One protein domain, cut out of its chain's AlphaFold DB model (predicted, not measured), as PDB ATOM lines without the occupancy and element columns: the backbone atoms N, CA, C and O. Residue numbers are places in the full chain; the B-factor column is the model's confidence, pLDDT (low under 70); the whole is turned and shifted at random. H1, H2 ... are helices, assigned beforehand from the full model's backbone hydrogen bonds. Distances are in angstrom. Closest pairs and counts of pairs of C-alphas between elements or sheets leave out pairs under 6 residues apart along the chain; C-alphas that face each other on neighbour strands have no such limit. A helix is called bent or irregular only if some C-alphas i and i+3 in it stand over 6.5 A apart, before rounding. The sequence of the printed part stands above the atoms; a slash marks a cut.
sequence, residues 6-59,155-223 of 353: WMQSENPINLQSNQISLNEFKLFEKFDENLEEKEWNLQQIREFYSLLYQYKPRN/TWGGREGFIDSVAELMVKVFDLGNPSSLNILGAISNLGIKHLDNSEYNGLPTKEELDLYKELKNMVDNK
ATOM      1  N   TRP A   6     223.395 144.754 149.705       47.66
ATOM      2  CA  TRP A   6     223.309 144.123 148.378       47.66
ATOM      3  C   TRP A   6     223.649 145.071 147.216       47.66
ATOM      4  O   TRP A   6     223.987 144.598 146.141       47.66
ATOM      5  N   MET A   7     223.633 146.397 147.425       47.66
ATOM      6  CA  MET A   7     224.260 147.360 146.500       47.66
ATOM      7  C   MET A   7     225.796 147.349 146.627       47.66
ATOM      8  O   MET A   7     226.485 148.052 145.892       47.66
ATOM      9  N   GLN A   8     226.337 146.612 147.602       49.69
ATOM     10  CA  GLN A   8     227.770 146.488 147.880       49.69
ATOM     11  C   GLN A   8     228.308 145.090 147.540       49.69
ATOM     12  O   GLN A   8     229.524 144.914 147.468       49.69
ATOM     13  N   SER A   9     227.438 144.098 147.313       47.44
ATOM     14  CA  SER A   9     227.844 142.753 146.903       47.44
ATOM     15  C   SER A   9     227.860 142.650 145.375       47.44
ATOM     16  O   SER A   9     226.803 142.652 144.754       47.44
ATOM     17  N   GLU A  10     229.072 142.558 144.822       50.94
ATOM     18  CA  GLU A  10     229.423 142.436 143.394       50.94
ATOM     19  C   GLU A  10     229.164 143.694 142.543       50.94
ATOM     20  O   GLU A  10     228.207 143.793 141.789       50.94
ATOM     21  N   ASN A  11     230.082 144.666 142.693       51.66
ATOM     22  CA  ASN A  11     230.334 145.858 141.862       51.66
ATOM     23  C   ASN A  11     229.237 146.223 140.837       51.66
ATOM     24  O   ASN A  11     229.467 146.070 139.629       51.66
ATOM     25  N   PRO A  12     228.090 146.778 141.279       54.94
ATOM     26  CA  PRO A  12     227.169 147.437 140.366       54.94
ATOM     27  C   PRO A  12     227.898 148.543 139.598       54.94
ATOM     28  O   PRO A  12     228.843 149.166 140.099       54.94
ATOM     29  N   ILE A  13     227.455 148.794 138.370       59.53
ATOM     30  CA  ILE A  13     227.984 149.884 137.556       59.53
ATOM     31  C   ILE A  13     227.576 151.203 138.223       59.53
ATOM     32  O   ILE A  13     226.437 151.653 138.137       59.53
ATOM     33  N   ASN A  14     228.517 151.813 138.940       60.97
ATOM     34  CA  ASN A  14     228.299 153.082 139.621       60.97
ATOM     35  C   ASN A  14     228.528 154.237 138.643       60.97
ATOM     36  O   ASN A  14     229.602 154.840 138.618       60.97
ATOM     37  N   LEU A  15     227.529 154.492 137.801       62.94
ATOM     38  CA  LEU A  15     227.477 155.684 136.964       62.94
ATOM     39  C   LEU A  15     226.836 156.816 137.762       62.94
ATOM     40  O   LEU A  15     225.784 156.639 138.369       62.94
ATOM     41  N   GLN A  16     227.471 157.981 137.761       66.38
ATOM     42  CA  GLN A  16     226.842 159.214 138.220       66.38
ATOM     43  C   GLN A  16     225.835 159.698 137.166       66.38
ATOM     44  O   GLN A  16     226.020 159.466 135.974       66.38
ATOM     45  N   SER A  17     224.790 160.421 137.578       68.25
ATOM     46  CA  SER A  17     223.768 160.959 136.656       68.25
ATOM     47  C   SER A  17     224.379 161.772 135.500       68.25
ATOM     48  O   SER A  17     224.025 161.588 134.340       68.25
ATOM     49  N   ASN A  18     225.390 162.603 135.773       67.00
ATOM     50  CA  ASN A  18     226.105 163.378 134.748       67.00
ATOM     51  C   ASN A  18     226.948 162.525 133.776       67.00
ATOM     52  O   ASN A  18     227.396 163.045 132.758       67.00
ATOM     53  N   GLN A  19     227.181 161.247 134.085       64.81
ATOM     54  CA  GLN A  19     227.873 160.284 133.230       64.81
ATOM     55  C   GLN A  19     226.906 159.504 132.331       64.81
ATOM     56  O   GLN A  19     227.372 158.766 131.467       64.81
ATOM     57  N   ILE A  20     225.589 159.653 132.523       69.19
ATOM     58  CA  ILE A  20     224.555 159.029 131.694       69.19
ATOM     59  C   ILE A  20     224.352 159.849 130.419       69.19
ATOM     60  O   ILE A  20     223.890 160.994 130.468       69.19
ATOM     61  N   SER A  21     224.663 159.241 129.272       72.62
ATOM     62  CA  SER A  21     224.342 159.811 127.969       72.62
ATOM     63  C   SER A  21     223.103 159.159 127.379       72.62
ATOM     64  O   SER A  21     222.804 157.986 127.605       72.62
ATOM     65  N   LEU A  22     222.338 159.973 126.665       74.56
ATOM     66  CA  LEU A  22     221.023 159.623 126.158       74.56
ATOM     67  C   LEU A  22     220.883 160.181 124.742       74.56
ATOM     68  O   LEU A  22     220.144 161.130 124.492       74.56
ATOM     69  N   ASN A  23     221.631 159.603 123.807       68.75
ATOM     70  CA  ASN A  23     221.643 160.009 122.402       68.75
ATOM     71  C   ASN A  23     220.301 159.846 121.702       68.75
ATOM     72  O   ASN A  23     219.977 160.627 120.809       68.75
ATOM     73  N   GLU A  24     219.501 158.884 122.150       63.84
ATOM     74  CA  GLU A  24     218.087 158.756 121.801       63.84
ATOM     75  C   GLU A  24     217.306 160.062 122.034       63.84
ATOM     76  O   GLU A  24     216.349 160.336 121.308       63.84
ATOM     77  N   PHE A  25     217.764 160.930 122.952       66.19
ATOM     78  CA  PHE A  25     217.131 162.216 123.213       66.19
ATOM     79  C   PHE A  25     217.544 163.374 122.299       66.19
ATOM     80  O   PHE A  25     216.850 164.392 122.272       66.19
ATOM     81  N   LYS A  26     218.585 163.213 121.466       63.12
ATOM     82  CA  LYS A  26     218.988 164.222 120.461       63.12
ATOM     83  C   LYS A  26     217.862 164.532 119.465       63.12
ATOM     84  O   LYS A  26     217.815 165.608 118.876       63.12
ATOM     85  N   LEU A  27     216.916 163.606 119.291       56.38
ATOM     86  CA  LEU A  27     215.725 163.799 118.460       56.38
ATOM     87  C   LEU A  27     214.732 164.811 119.059       56.38
ATOM     88  O   LEU A  27     214.081 165.525 118.298       56.38
ATOM     89  N   PHE A  28     214.666 164.927 120.388       55.69
ATOM     90  CA  PHE A  28     213.786 165.874 121.088       55.69
ATOM     91  C   PHE A  28     214.442 167.247 121.269       55.69
ATOM     92  O   PHE A  28     213.767 168.222 121.582       55.69
ATOM     93  N   GLU A  29     215.747 167.372 121.000       50.91
ATOM     94  CA  GLU A  29     216.449 168.657 121.058       50.91
ATOM     95  C   GLU A  29     216.026 169.652 119.972       50.91
ATOM     96  O   GLU A  29     216.349 170.832 120.086       50.91
ATOM     97  N   LYS A  30     215.299 169.198 118.944       52.12
ATOM     98  CA  LYS A  30     214.831 170.026 117.823       52.12
ATOM     99  C   LYS A  30     213.556 170.823 118.112       52.12
ATOM    100  O   LYS A  30     213.139 171.582 117.239       52.12
ATOM    101  N   PHE A  31     212.931 170.637 119.273       50.91
ATOM    102  CA  PHE A  31     211.648 171.258 119.597       50.91
ATOM    103  C   PHE A  31     211.809 172.405 120.601       50.91
ATOM    104  O   PHE A  31     212.592 172.334 121.547       50.91
ATOM    105  N   ASP A  32     211.094 173.487 120.304       46.47
ATOM    106  CA  ASP A  32     211.224 174.838 120.854       46.47
ATOM    107  C   ASP A  32     210.510 174.950 122.219       46.47
ATOM    108  O   ASP A  32     209.475 175.598 122.351       46.47
ATOM    109  N   GLU A  33     211.019 174.240 123.233       53.78
ATOM    110  CA  GLU A  33     210.554 174.343 124.625       53.78
ATOM    111  C   GLU A  33     211.593 175.018 125.532       53.78
ATOM    112  O   GLU A  33     212.798 175.018 125.265       53.78
ATOM    113  N   ASN A  34     211.095 175.608 126.622       63.00
ATOM    114  CA  ASN A  34     211.862 176.300 127.652       63.00
ATOM    115  C   ASN A  34     213.100 175.489 128.087       63.00
ATOM    116  O   ASN A  34     212.976 174.380 128.610       63.00
ATOM    117  N   LEU A  35     214.293 176.066 127.896       64.88
ATOM    118  CA  LEU A  35     215.582 175.413 128.145       64.88
ATOM    119  C   LEU A  35     215.684 174.845 129.572       64.88
ATOM    120  O   LEU A  35     216.183 173.738 129.748       64.88
ATOM    121  N   GLU A  36     215.164 175.566 130.572       66.44
ATOM    122  CA  GLU A  36     215.234 175.146 131.980       66.44
ATOM    123  C   GLU A  36     214.401 173.885 132.263       66.44
ATOM    124  O   GLU A  36     214.840 172.992 132.985       66.44
ATOM    125  N   GLU A  37     213.203 173.789 131.683       67.81
ATOM    126  CA  GLU A  37     212.300 172.645 131.872       67.81
ATOM    127  C   GLU A  37     212.861 171.395 131.188       67.81
ATOM    128  O   GLU A  37     212.901 170.307 131.765       67.81
ATOM    129  N   LYS A  38     213.407 171.575 129.984       70.12
ATOM    130  CA  LYS A  38     214.112 170.529 129.244       70.12
ATOM    131  C   LYS A  38     215.313 169.987 130.024       70.12
ATOM    132  O   LYS A  38     215.468 168.771 130.141       70.12
ATOM    133  N   GLU A  39     216.159 170.868 130.556       74.25
ATOM    134  CA  GLU A  39     217.324 170.479 131.358       74.25
ATOM    135  C   GLU A  39     216.914 169.716 132.618       74.25
ATOM    136  O   GLU A  39     217.509 168.681 132.932       74.25
ATOM    137  N   TRP A  40     215.864 170.178 133.297       78.88
ATOM    138  CA  TRP A  40     215.343 169.515 134.485       78.88
ATOM    139  C   TRP A  40     214.834 168.102 134.175       78.88
ATOM    140  O   TRP A  40     215.240 167.146 134.839       78.88
ATOM    141  N   ASN A  41     214.023 167.930 133.126       76.62
ATOM    142  CA  ASN A  41     213.515 166.615 132.726       76.62
ATOM    143  C   ASN A  41     214.647 165.653 132.346       76.62
ATOM    144  O   ASN A  41     214.657 164.501 132.780       76.62
ATOM    145  N   LEU A  42     215.644 166.131 131.594       76.75
ATOM    146  CA  LEU A  42     216.828 165.337 131.258       76.75
ATOM    147  C   LEU A  42     217.612 164.921 132.506       76.75
ATOM    148  O   LEU A  42     218.092 163.789 132.573       76.75
ATOM    149  N   GLN A  43     217.729 165.802 133.500       79.38
ATOM    150  CA  GLN A  43     218.384 165.481 134.764       79.38
ATOM    151  C   GLN A  43     217.641 164.373 135.520       79.38
ATOM    152  O   GLN A  43     218.290 163.425 135.964       79.38
ATOM    153  N   GLN A  44     216.308 164.449 135.608       79.81
ATOM    154  CA  GLN A  44     215.494 163.401 136.236       79.81
ATOM    155  C   GLN A  44     215.668 162.057 135.520       79.81
ATOM    156  O   GLN A  44     215.874 161.029 136.159       79.81
ATOM    157  N   ILE A  45     215.657 162.049 134.187       80.62
ATOM    158  CA  ILE A  45     215.825 160.811 133.419       80.62
ATOM    159  C   ILE A  45     217.212 160.197 133.662       80.62
ATOM    160  O   ILE A  45     217.320 159.005 133.953       80.62
ATOM    161  N   ARG A  46     218.281 161.002 133.602       80.94
ATOM    162  CA  ARG A  46     219.656 160.542 133.872       80.94
ATOM    163  C   ARG A  46     219.827 159.992 135.281       80.94
ATOM    164  O   ARG A  46     220.495 158.977 135.475       80.94
ATOM    165  N   GLU A  47     219.227 160.657 136.261       81.94
ATOM    166  CA  GLU A  47     219.269 160.228 137.653       81.94
ATOM    167  C   GLU A  47     218.544 158.896 137.847       81.94
ATOM    168  O   GLU A  47     219.113 157.980 138.445       81.94
ATOM    169  N   PHE A  48     217.368 158.732 137.238       84.19
ATOM    170  CA  PHE A  48     216.643 157.468 137.264       84.19
ATOM    171  C   PHE A  48     217.457 156.326 136.639       84.19
ATOM    172  O   PHE A  48     217.639 155.293 137.279       84.19
ATOM    173  N   TYR A  49     218.039 156.524 135.449       81.12
ATOM    174  CA  TYR A  49     218.935 155.539 134.830       81.12
ATOM    175  C   TYR A  49     220.116 155.178 135.739       81.12
ATOM    176  O   TYR A  49     220.374 153.999 135.965       81.12
ATOM    177  N   SER A  50     220.804 156.175 136.303       78.19
ATOM    178  CA  SER A  50     221.905 155.979 137.258       78.19
ATOM    179  C   SER A  50     221.489 155.096 138.444       78.19
ATOM    180  O   SER A  50     222.225 154.186 138.828       78.19
ATOM    181  N   LEU A  51     220.295 155.317 139.005       78.00
ATOM    182  CA  LEU A  51     219.757 154.477 140.077       78.00
ATOM    183  C   LEU A  51     219.425 153.059 139.594       78.00
ATOM    184  O   LEU A  51     219.695 152.097 140.311       78.00
ATOM    185  N   LEU A  52     218.904 152.908 138.374       77.62
ATOM    186  CA  LEU A  52     218.632 151.600 137.777       77.62
ATOM    187  C   LEU A  52     219.912 150.783 137.509       77.62
ATOM    188  O   LEU A  52     219.890 149.571 137.695       77.62
ATOM    189  N   TYR A  53     221.039 151.406 137.142       72.62
ATOM    190  CA  TYR A  53     222.342 150.718 137.014       72.62
ATOM    191  C   TYR A  53     222.908 150.229 138.354       72.62
ATOM    192  O   TYR A  53     223.719 149.304 138.402       72.62
ATOM    193  N   GLN A  54     222.489 150.855 139.454       68.75
ATOM    194  CA  GLN A  54     222.818 150.425 140.814       68.75
ATOM    195  C   GLN A  54     221.857 149.336 141.319       68.75
ATOM    196  O   GLN A  54     222.040 148.798 142.413       68.75
ATOM    197  N   TYR A  55     220.823 149.023 140.536       68.75
ATOM    198  CA  TYR A  55     219.730 148.137 140.885       68.75
ATOM    199  C   TYR A  55     219.905 146.738 140.243       68.75
ATOM    200  O   TYR A  55     220.609 146.604 139.254       68.75
ATOM    201  N   LYS A  56     219.295 145.672 140.796       64.88
ATOM    202  CA  LYS A  56     219.335 144.304 140.225       64.88
ATOM    203  C   LYS A  56     218.229 144.111 139.170       64.88
ATOM    204  O   LYS A  56     217.122 143.728 139.534       64.88
ATOM    205  N   PRO A  57     218.470 144.351 137.873       64.88
ATOM    206  CA  PRO A  57     217.396 144.551 136.907       64.88
ATOM    207  C   PRO A  57     216.483 143.320 136.731       64.88
ATOM    208  O   PRO A  57     216.922 142.177 136.694       64.88
ATOM    209  N   ARG A  58     215.174 143.565 136.613       70.69
ATOM    210  CA  ARG A  58     214.142 142.590 136.198       70.69
ATOM    211  C   ARG A  58     213.805 142.798 134.717       70.69
ATOM    212  O   ARG A  58     214.438 143.630 134.084       70.69
ATOM    213  N   ASN A  59     212.838 142.080 134.138       66.81
ATOM    214  CA  ASN A  59     212.607 142.060 132.680       66.81
ATOM    215  C   ASN A  59     212.558 143.450 132.004       66.81
ATOM    216  O   ASN A  59     213.334 143.699 131.083       66.81
ATOM    217  N   THR A 155     214.475 135.911 134.697       45.69
ATOM    218  CA  THR A 155     213.046 135.610 134.572       45.69
ATOM    219  C   THR A 155     212.518 135.188 135.944       45.69
ATOM    220  O   THR A 155     212.352 134.001 136.230       45.69
ATOM    221  N   TRP A 156     212.310 136.145 136.849       41.94
ATOM    222  CA  TRP A 156     211.567 135.872 138.075       41.94
ATOM    223  C   TRP A 156     210.107 135.607 137.705       41.94
ATOM    224  O   TRP A 156     209.374 136.500 137.284       41.94
ATOM    225  N   GLY A 157     209.696 134.346 137.830       41.62
ATOM    226  CA  GLY A 157     208.300 133.959 137.717       41.62
ATOM    227  C   GLY A 157     207.489 134.602 138.839       41.62
ATOM    228  O   GLY A 157     207.591 134.188 139.989       41.62
ATOM    229  N   GLY A 158     206.658 135.584 138.486       48.47
ATOM    230  CA  GLY A 158     205.511 135.997 139.292       48.47
ATOM    231  C   GLY A 158     205.748 137.140 140.281       48.47
ATOM    232  O   GLY A 158     205.838 136.905 141.481       48.47
ATOM    233  N   ARG A 159     205.745 138.374 139.759       50.94
ATOM    234  CA  ARG A 159     205.075 139.609 140.244       50.94
ATOM    235  C   ARG A 159     205.902 140.820 139.808       50.94
ATOM    236  O   ARG A 159     206.997 141.030 140.327       50.94
ATOM    237  N   GLU A 160     205.363 141.609 138.882       61.03
ATOM    238  CA  GLU A 160     205.911 142.918 138.505       61.03
ATOM    239  C   GLU A 160     206.018 143.810 139.749       61.03
ATOM    240  O   GLU A 160     205.093 143.880 140.562       61.03
ATOM    241  N   GLY A 161     207.190 144.409 139.947       75.00
ATOM    242  CA  GLY A 161     207.417 145.407 140.986       75.00
ATOM    243  C   GLY A 161     207.001 146.776 140.464       75.00
ATOM    244  O   GLY A 161     206.957 146.987 139.256       75.00
ATOM    245  N   PHE A 162     206.733 147.730 141.351       81.44
ATOM    246  CA  PHE A 162     206.312 149.068 140.923       81.44
ATOM    247  C   PHE A 162     207.333 149.736 139.983       81.44
ATOM    248  O   PHE A 162     206.953 150.338 138.985       81.44
ATOM    249  N   ILE A 163     208.634 149.529 140.221       85.31
ATOM    250  CA  ILE A 163     209.706 150.007 139.332       85.31
ATOM    251  C   ILE A 163     209.709 149.316 137.963       85.31
ATOM    252  O   ILE A 163     210.056 149.958 136.974       85.31
ATOM    253  N   ASP A 164     209.278 148.053 137.865       83.06
ATOM    254  CA  ASP A 164     209.097 147.405 136.558       83.06
ATOM    255  C   ASP A 164     207.995 148.095 135.764       83.06
ATOM    256  O   ASP A 164     208.162 148.341 134.576       83.06
ATOM    257  N   SER A 165     206.890 148.436 136.429       85.50
ATOM    258  CA  SER A 165     205.769 149.147 135.820       85.50
ATOM    259  C   SER A 165     206.169 150.561 135.369       85.50
ATOM    260  O   SER A 165     205.800 150.992 134.279       85.50
ATOM    261  N   VAL A 166     206.988 151.265 136.160       88.75
ATOM    262  CA  VAL A 166     207.589 152.561 135.781       88.75
ATOM    263  C   VAL A 166     208.492 152.407 134.550       88.75
ATOM    264  O   VAL A 166     208.343 153.155 133.584       88.75
ATOM    265  N   ALA A 167     209.390 151.417 134.543       86.12
ATOM    266  CA  ALA A 167     210.300 151.169 133.424       86.12
ATOM    267  C   ALA A 167     209.556 150.747 132.145       86.12
ATOM    268  O   ALA A 167     209.877 151.230 131.060       86.12
ATOM    269  N   GLU A 168     208.535 149.894 132.260       86.94
ATOM    270  CA  GLU A 168     207.658 149.521 131.146       86.94
ATOM    271  C   GLU A 168     206.998 150.759 130.532       86.94
ATOM    272  O   GLU A 168     206.967 150.912 129.308       86.94
ATOM    273  N   LEU A 169     206.491 151.659 131.377       87.12
ATOM    274  CA  LEU A 169     205.849 152.879 130.918       87.12
ATOM    275  C   LEU A 169     206.839 153.795 130.185       87.12
ATOM    276  O   LEU A 169     206.493 154.322 129.131       87.12
ATOM    277  N   MET A 170     208.081 153.923 130.664       86.62
ATOM    278  CA  MET A 170     209.123 154.667 129.941       86.62
ATOM    279  C   MET A 170     209.424 154.061 128.570       86.62
ATOM    280  O   MET A 170     209.451 154.797 127.588       86.62
ATOM    281  N   VAL A 171     209.595 152.735 128.477       81.50
ATOM    282  CA  VAL A 171     209.816 152.037 127.192       81.50
ATOM    283  C   VAL A 171     208.690 152.348 126.206       81.50
ATOM    284  O   VAL A 171     208.956 152.692 125.058       81.50
ATOM    285  N   LYS A 172     207.433 152.305 126.659       82.25
ATOM    286  CA  LYS A 172     206.281 152.668 125.821       82.25
ATOM    287  C   LYS A 172     206.355 154.112 125.326       82.25
ATOM    288  O   LYS A 172     206.059 154.366 124.164       82.25
ATOM    289  N   VAL A 173     206.762 155.054 126.175       79.56
ATOM    290  CA  VAL A 173     206.900 156.467 125.784       79.56
ATOM    291  C   VAL A 173     208.030 156.678 124.772       79.56
ATOM    292  O   VAL A 173     207.873 157.485 123.851       79.56
ATOM    293  N   PHE A 174     209.130 155.933 124.894       73.06
ATOM    294  CA  PHE A 174     210.197 155.919 123.891       73.06
ATOM    295  C   PHE A 174     209.698 155.429 122.530       73.06
ATOM    296  O   PHE A 174     209.937 156.091 121.521       73.06
ATOM    297  N   ASP A 175     208.950 154.324 122.509       70.25
ATOM    298  CA  ASP A 175     208.403 153.742 121.278       70.25
ATOM    299  C   ASP A 175     207.394 154.676 120.574       70.25
ATOM    300  O   ASP A 175     207.187 154.572 119.363       70.25
ATOM    301  N   LEU A 176     206.769 155.611 121.304       69.00
ATOM    302  CA  LEU A 176     205.819 156.583 120.749       69.00
ATOM    303  C   LEU A 176     206.488 157.743 119.988       69.00
ATOM    304  O   LEU A 176     205.851 158.311 119.101       69.00
ATOM    305  N   GLY A 177     207.734 158.108 120.317       58.91
ATOM    306  CA  GLY A 177     208.527 159.102 119.575       58.91
ATOM    307  C   GLY A 177     207.914 160.509 119.426       58.91
ATOM    308  O   GLY A 177     208.209 161.193 118.446       58.91
ATOM    309  N   ASN A 178     207.045 160.947 120.347       60.72
ATOM    310  CA  ASN A 178     206.325 162.228 120.269       60.72
ATOM    311  C   ASN A 178     207.143 163.384 120.900       60.72
ATOM    312  O   ASN A 178     207.737 163.178 121.951       60.72
ATOM    313  N   PRO A 179     207.165 164.608 120.334       52.44
ATOM    314  CA  PRO A 179     207.744 165.800 120.969       52.44
ATOM    315  C   PRO A 179     207.431 165.994 122.463       52.44
ATOM    316  O   PRO A 179     208.331 166.327 123.228       52.44
ATOM    317  N   SER A 180     206.197 165.722 122.906       60.53
ATOM    318  CA  SER A 180     205.802 165.850 124.317       60.53
ATOM    319  C   SER A 180     206.374 164.755 125.226       60.53
ATOM    320  O   SER A 180     206.334 164.901 126.446       60.53
ATOM    321  N   SER A 181     206.967 163.693 124.664       70.56
ATOM    322  CA  SER A 181     207.509 162.545 125.400       70.56
ATOM    323  C   SER A 181     208.555 162.928 126.446       70.56
ATOM    324  O   SER A 181     208.657 162.227 127.446       70.56
ATOM    325  N   LEU A 182     209.310 164.023 126.277       74.69
ATOM    326  CA  LEU A 182     210.351 164.397 127.242       74.69
ATOM    327  C   LEU A 182     209.772 164.758 128.620       74.69
ATOM    328  O   LEU A 182     210.289 164.302 129.639       74.69
ATOM    329  N   ASN A 183     208.677 165.517 128.648       74.56
ATOM    330  CA  ASN A 183     208.015 165.926 129.890       74.56
ATOM    331  C   ASN A 183     207.401 164.709 130.602       74.56
ATOM    332  O   ASN A 183     207.501 164.560 131.819       74.56
ATOM    333  N   ILE A 184     206.834 163.788 129.821       77.94
ATOM    334  CA  ILE A 184     206.269 162.526 130.313       77.94
ATOM    335  C   ILE A 184     207.372 161.647 130.908       77.94
ATOM    336  O   ILE A 184     207.233 161.126 132.011       77.94
ATOM    337  N   LEU A 185     208.492 161.507 130.199       80.69
ATOM    338  CA  LEU A 185     209.643 160.734 130.655       80.69
ATOM    339  C   LEU A 185     210.255 161.332 131.919       80.69
ATOM    340  O   LEU A 185     210.590 160.573 132.826       80.69
ATOM    341  N   GLY A 186     210.353 162.659 132.013       81.50
ATOM    342  CA  GLY A 186     210.796 163.361 133.217       81.50
ATOM    343  C   GLY A 186     209.896 163.072 134.419       81.50
ATOM    344  O   GLY A 186     210.386 162.685 135.480       81.50
ATOM    345  N   ALA A 187     208.576 163.150 134.237       82.75
ATOM    346  CA  ALA A 187     207.604 162.841 135.283       82.75
ATOM    347  C   ALA A 187     207.645 161.371 135.735       82.75
ATOM    348  O   ALA A 187     207.671 161.092 136.937       82.75
ATOM    349  N   ILE A 188     207.701 160.430 134.786       87.69
ATOM    350  CA  ILE A 188     207.819 158.995 135.084       87.69
ATOM    351  C   ILE A 188     209.143 158.702 135.809       87.69
ATOM    352  O   ILE A 188     209.164 157.938 136.775       87.69
ATOM    353  N   SER A 189     210.235 159.346 135.389       86.19
ATOM    354  CA  SER A 189     211.556 159.187 136.008       86.19
ATOM    355  C   SER A 189     211.567 159.703 137.445       86.19
ATOM    356  O   SER A 189     212.019 158.994 138.338       86.19
ATOM    357  N   ASN A 190     211.000 160.888 137.698       85.44
ATOM    358  CA  ASN A 190     210.879 161.455 139.045       85.44
ATOM    359  C   ASN A 190     210.040 160.555 139.973       85.44
ATOM    360  O   ASN A 190     210.400 160.337 141.128       85.44
ATOM    361  N   LEU A 191     208.949 159.969 139.464       86.94
ATOM    362  CA  LEU A 191     208.171 158.968 140.201       86.94
ATOM    363  C   LEU A 191     209.030 157.747 140.577       86.94
ATOM    364  O   LEU A 191     208.994 157.294 141.721       86.94
ATOM    365  N   GLY A 192     209.818 157.236 139.629       84.31
ATOM    366  CA  GLY A 192     210.739 156.125 139.858       84.31
ATOM    367  C   GLY A 192     211.827 156.441 140.889       84.31
ATOM    368  O   GLY A 192     212.076 155.621 141.772       84.31
ATOM    369  N   ILE A 193     212.428 157.635 140.819       82.50
ATOM    370  CA  ILE A 193     213.422 158.132 141.787       82.50
ATOM    371  C   ILE A 193     212.807 158.193 143.183       82.50
ATOM    372  O   ILE A 193     213.326 157.563 144.102       82.50
ATOM    373  N   LYS A 194     211.661 158.873 143.336       82.19
ATOM    374  CA  LYS A 194     210.960 159.005 144.624       82.19
ATOM    375  C   LYS A 194     210.692 157.646 145.262       82.19
ATOM    376  O   LYS A 194     210.920 157.480 146.460       82.19
ATOM    377  N   HIS A 195     210.260 156.667 144.472       81.19
ATOM    378  CA  HIS A 195     209.997 155.330 144.987       81.19
ATOM    379  C   HIS A 195     211.282 154.590 145.389       81.19
ATOM    380  O   HIS A 195     211.313 153.952 146.444       81.19
ATOM    381  N   LEU A 196     212.350 154.680 144.589       76.06
ATOM    382  CA  LEU A 196     213.649 154.064 144.897       76.06
ATOM    383  C   LEU A 196     214.333 154.694 146.120       76.06
ATOM    384  O   LEU A 196     215.006 153.982 146.865       76.06
ATOM    385  N   ASP A 197     214.134 155.993 146.349       72.12
ATOM    386  CA  ASP A 197     214.687 156.718 147.496       72.12
ATOM    387  C   ASP A 197     213.907 156.463 148.795       72.12
ATOM    388  O   ASP A 197     214.500 156.386 149.875       72.12
ATOM    389  N   ASN A 198     212.580 156.311 148.705       63.69
ATOM    390  CA  ASN A 198     211.706 156.165 149.873       63.69
ATOM    391  C   ASN A 198     211.480 154.714 150.317       63.69
ATOM    392  O   ASN A 198     211.063 154.488 151.456       63.69
ATOM    393  N   SER A 199     211.703 153.726 149.448       56.12
ATOM    394  CA  SER A 199     211.295 152.347 149.709       56.12
ATOM    395  C   SER A 199     212.428 151.336 149.549       56.12
ATOM    396  O   SER A 199     213.390 151.510 148.804       56.12
ATOM    397  N   GLU A 200     212.320 150.218 150.271       57.69
ATOM    398  CA  GLU A 200     213.068 149.030 149.878       57.69
ATOM    399  C   GLU A 200     212.557 148.596 148.503       57.69
ATOM    400  O   GLU A 200     211.360 148.605 148.305       57.69
ATOM    401  N   TYR A 201     213.421 148.169 147.585       53.09
ATOM    402  CA  TYR A 201     213.107 147.852 146.180       53.09
ATOM    403  C   TYR A 201     211.802 147.051 145.867       53.09
ATOM    404  O   TYR A 201     211.296 147.090 144.749       53.09
ATOM    405  N   ASN A 202     211.237 146.328 146.835       57.91
ATOM    406  CA  ASN A 202     209.957 145.615 146.713       57.91
ATOM    407  C   ASN A 202     208.843 146.232 147.581       57.91
ATOM    408  O   ASN A 202     207.908 145.542 147.992       57.91
ATOM    409  N   GLY A 203     208.988 147.505 147.925       63.03
ATOM    410  CA  GLY A 203     208.047 148.266 148.714       63.03
ATOM    411  C   GLY A 203     206.742 148.400 147.957       63.03
ATOM    412  O   GLY A 203     206.706 148.513 146.732       63.03
ATOM    413  N   LEU A 204     205.643 148.363 148.700       72.94
ATOM    414  CA  LEU A 204     204.372 148.757 148.124       72.94
ATOM    415  C   LEU A 204     204.442 150.264 147.842       72.94
ATOM    416  O   LEU A 204     204.855 151.005 148.739       72.94
ATOM    417  N   PRO A 205     204.061 150.719 146.635       79.94
ATOM    418  CA  PRO A 205     203.984 152.142 146.360       79.94
ATOM    419  C   PRO A 205     202.968 152.787 147.296       79.94
ATOM    420  O   PRO A 205     201.972 152.172 147.701       79.94
ATOM    421  N   THR A 206     203.210 154.045 147.634       82.12
ATOM    422  CA  THR A 206     202.222 154.849 148.344       82.12
ATOM    423  C   THR A 206     200.991 155.064 147.462       82.12
ATOM    424  O   THR A 206     201.022 154.904 146.239       82.12
ATOM    425  N   LYS A 207     199.869 155.442 148.079       81.12
ATOM    426  CA  LYS A 207     198.648 155.755 147.328       81.12
ATOM    427  C   LYS A 207     198.873 156.904 146.336       81.12
ATOM    428  O   LYS A 207     198.391 156.822 145.215       81.12
ATOM    429  N   GLU A 208     199.634 157.921 146.734       83.06
ATOM    430  CA  GLU A 208     199.980 159.066 145.885       83.06
ATOM    431  C   GLU A 208     200.812 158.637 144.670       83.06
ATOM    432  O   GLU A 208     200.484 159.000 143.545       83.06
ATOM    433  N   GLU A 209     201.829 157.791 144.873       82.06
ATOM    434  CA  GLU A 209     202.633 157.219 143.783       82.06
ATOM    435  C   GLU A 209     201.778 156.386 142.819       82.06
ATOM    436  O   GLU A 209     201.948 156.456 141.602       82.06
ATOM    437  N   LEU A 210     200.839 155.602 143.354       86.56
ATOM    438  CA  LEU A 210     199.974 154.736 142.562       86.56
ATOM    439  C   LEU A 210     198.916 155.522 141.773       86.56
ATOM    440  O   LEU A 210     198.599 155.150 140.642       86.56
ATOM    441  N   ASP A 211     198.366 156.586 142.354       83.31
ATOM    442  CA  ASP A 211     197.412 157.472 141.685       83.31
ATOM    443  C   ASP A 211     198.115 158.260 140.565       83.31
ATOM    444  O   ASP A 211     197.624 158.270 139.434       83.31
ATOM    445  N   LEU A 212     199.322 158.781 140.824       84.88
ATOM    446  CA  LEU A 212     200.145 159.454 139.814       84.88
ATOM    447  C   LEU A 212     200.571 158.513 138.680       84.88
ATOM    448  O   LEU A 212     200.501 158.871 137.506       84.88
ATOM    449  N   TYR A 213     200.970 157.280 139.008       88.88
ATOM    450  CA  TYR A 213     201.299 156.265 138.007       88.88
ATOM    451  C   TYR A 213     200.115 155.978 137.076       88.88
ATOM    452  O   TYR A 213     200.290 155.883 135.864       88.88
ATOM    453  N   LYS A 214     198.900 155.840 137.625       88.00
ATOM    454  CA  LYS A 214     197.692 155.602 136.819       88.00
ATOM    455  C   LYS A 214     197.373 156.776 135.906       88.00
ATOM    456  O   LYS A 214     196.970 156.545 134.771       88.00
ATOM    457  N   GLU A 215     197.538 158.000 136.396       86.50
ATOM    458  CA  GLU A 215     197.356 159.214 135.603       86.50
ATOM    459  C   GLU A 215     198.321 159.233 134.413       86.50
ATOM    460  O   GLU A 215     197.876 159.237 133.266       86.50
ATOM    461  N   LEU A 216     199.625 159.097 134.680       86.50
ATOM    462  CA  LEU A 216     200.665 159.025 133.650       86.50
ATOM    463  C   LEU A 216     200.409 157.886 132.657       86.50
ATOM    464  O   LEU A 216     200.493 158.079 131.446       86.50
ATOM    465  N   LYS A 217     200.047 156.699 133.154       87.56
ATOM    466  CA  LYS A 217     199.747 155.539 132.312       87.56
ATOM    467  C   LYS A 217     198.558 155.789 131.389       87.56
ATOM    468  O   LYS A 217     198.652 155.480 130.205       87.56
ATOM    469  N   ASN A 218     197.461 156.342 131.903       84.94
ATOM    470  CA  ASN A 218     196.285 156.649 131.089       84.94
ATOM    471  C   ASN A 218     196.621 157.652 129.985       84.94
ATOM    472  O   ASN A 218     196.204 157.468 128.846       84.94
ATOM    473  N   MET A 219     197.406 158.677 130.307       78.25
ATOM    474  CA  MET A 219     197.800 159.679 129.325       78.25
ATOM    475  C   MET A 219     198.675 159.083 128.205       78.25
ATOM    476  O   MET A 219     198.452 159.373 127.029       78.25
ATOM    477  N   VAL A 220     199.617 158.195 128.551       80.75
ATOM    478  CA  VAL A 220     200.450 157.467 127.573       80.75
ATOM    479  C   VAL A 220     199.608 156.525 126.709       80.75
ATOM    480  O   VAL A 220     199.744 156.532 125.485       80.75
ATOM    481  N   ASP A 221     198.717 155.743 127.324       82.69
ATOM    482  CA  ASP A 221     197.855 154.777 126.628       82.69
ATOM    483  C   ASP A 221     196.876 155.485 125.662       82.69
ATOM    484  O   ASP A 221     196.618 154.989 124.562       82.69
ATOM    485  N   ASN A 222     196.377 156.671 126.030       78.00
ATOM    486  CA  ASN A 222     195.434 157.454 125.225       78.00
ATOM    487  C   ASN A 222     196.105 158.385 124.199       78.00
ATOM    488  O   ASN A 222     195.402 159.014 123.408       78.00
ATOM    489  N   LYS A 223     197.446 158.462 124.175       66.75
ATOM    490  CA  LYS A 223     198.223 159.389 123.325       66.75
ATOM    491  C   LYS A 223     197.772 160.850 123.457       66.75
ATOM    492  O   LYS A 223     197.822 161.603 122.483       66.75
TER     493      LYS A 223
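Overview. This is residues 6 to 59 and 155 to 223 of the 353 residues of an uncharacterized protein of Firmicutes bacterium (UniProt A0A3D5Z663). Three helices, H3, H4 and H5, make an up-and-down bundle with their centres in a triangle, and the longest helix, H2, packs crosswise on H4, on the side away from H5. The short H1 sits near the first end of H4, and a long unnamed stretch, residues 6 to 22, runs along the outside of the model. The printed part has 123 residues, with five named helices in the order H1, H2, H3, H4, H5 and no named strand; the class is all helix, with 76 residues in the named helices. The whole is compact, with a radius of gyration of the C-alphas of 14.7 A, and spans 43 by 32 by 25 A.

Arrangement. Start at Trp 6 and pass residues 6 to 22, whose C-alphas lie 13 to 24 A from the mean of all C-alphas, to reach H1, residues 23 to 30. A tight link of 4 residues leads on to H2, residues 35 to 53, yet H1 and H2 are apart. Beyond the cut look for H3, residues 162 to 176, which is near H2, with 5 pairs of C-alphas within 10 A. Next comes H4, residues 181 to 198, the hub, the helix that touches most others. H1 and H4 are close but not clearly touching: their closest C-alphas, those of Phe 28 and Leu 182, are 7.2 A apart. H2 and H4 touch, with the closest C-alphas, those of Asn 41 and Gly 186, 4.3 A apart; they run the same way at a steep tilt of 47 degrees. H3 and H4 form a helical hairpin at a shallow tilt of 11 degrees, opposite ways; their closest C-alphas, those of Val 173 and Ser 181, are 6.1 A apart. Last comes H5, residues 207 to 222, which forms a helical hairpin with H4 at a shallow tilt of 22 degrees, opposite ways. H5 touches H4 with residues 209 to 216 alone, the closest C-alphas being those of Leu 191 and Glu 209, 6.8 A apart. H5 touches H3 with residues 213 to 220 alone, the same way at a shallow tilt of 22 degrees; the closest C-alphas, those of Val 173 and Val 220, are 6.8 A apart. H3, H4 and H5 are an up-and-down bundle, each running against the one before it. H5 is apart from H1 and H2. In H2, H3, H4 and H5 each O i to N i+4 pair is within hydrogen-bond range; in H1 it is 1 of 4, beside 3 of 5 pairs O i to N i+3.

Along the chain. Find C-alpha 23 at (221.643, 160.009, 122.402); from there H1 runs 13.0 A to Lys 30. It is neither bent nor irregular, but only just: C-alphas 24 and 27 are 6.5 A apart. Find C-alpha 35 at (215.582, 175.413, 128.145), from which H2 runs 27.1 A to Tyr 53. H3 runs 21.5 A from Phe 162 to Leu 176, and H4 runs 25.6 A from Ser 181 to Asn 198. H5 runs 22.4 A from Lys 207 to Asn 222, where you find C-alpha 222 at (195.434, 157.454, 125.225).

Size, cuts and confidence. The two C-alphas farthest apart are those of Ser 9 and Asp 32, at 44.5 A. Look between Asn 59 and Thr 155 for the cut: residues 60 to 154 are not printed, and the C-alphas on its two sides are 6.7 A apart. Of the links printed whole, H1 to H2 and H3 to H4 are tight, H4 to H5 is short with 8 residues, and none is long. The mean pLDDT of the printed part is 71.1, and 53 residues are under 70, among them residues 6 to 20, 23 to 37, 155 to 160 and 198 to 203.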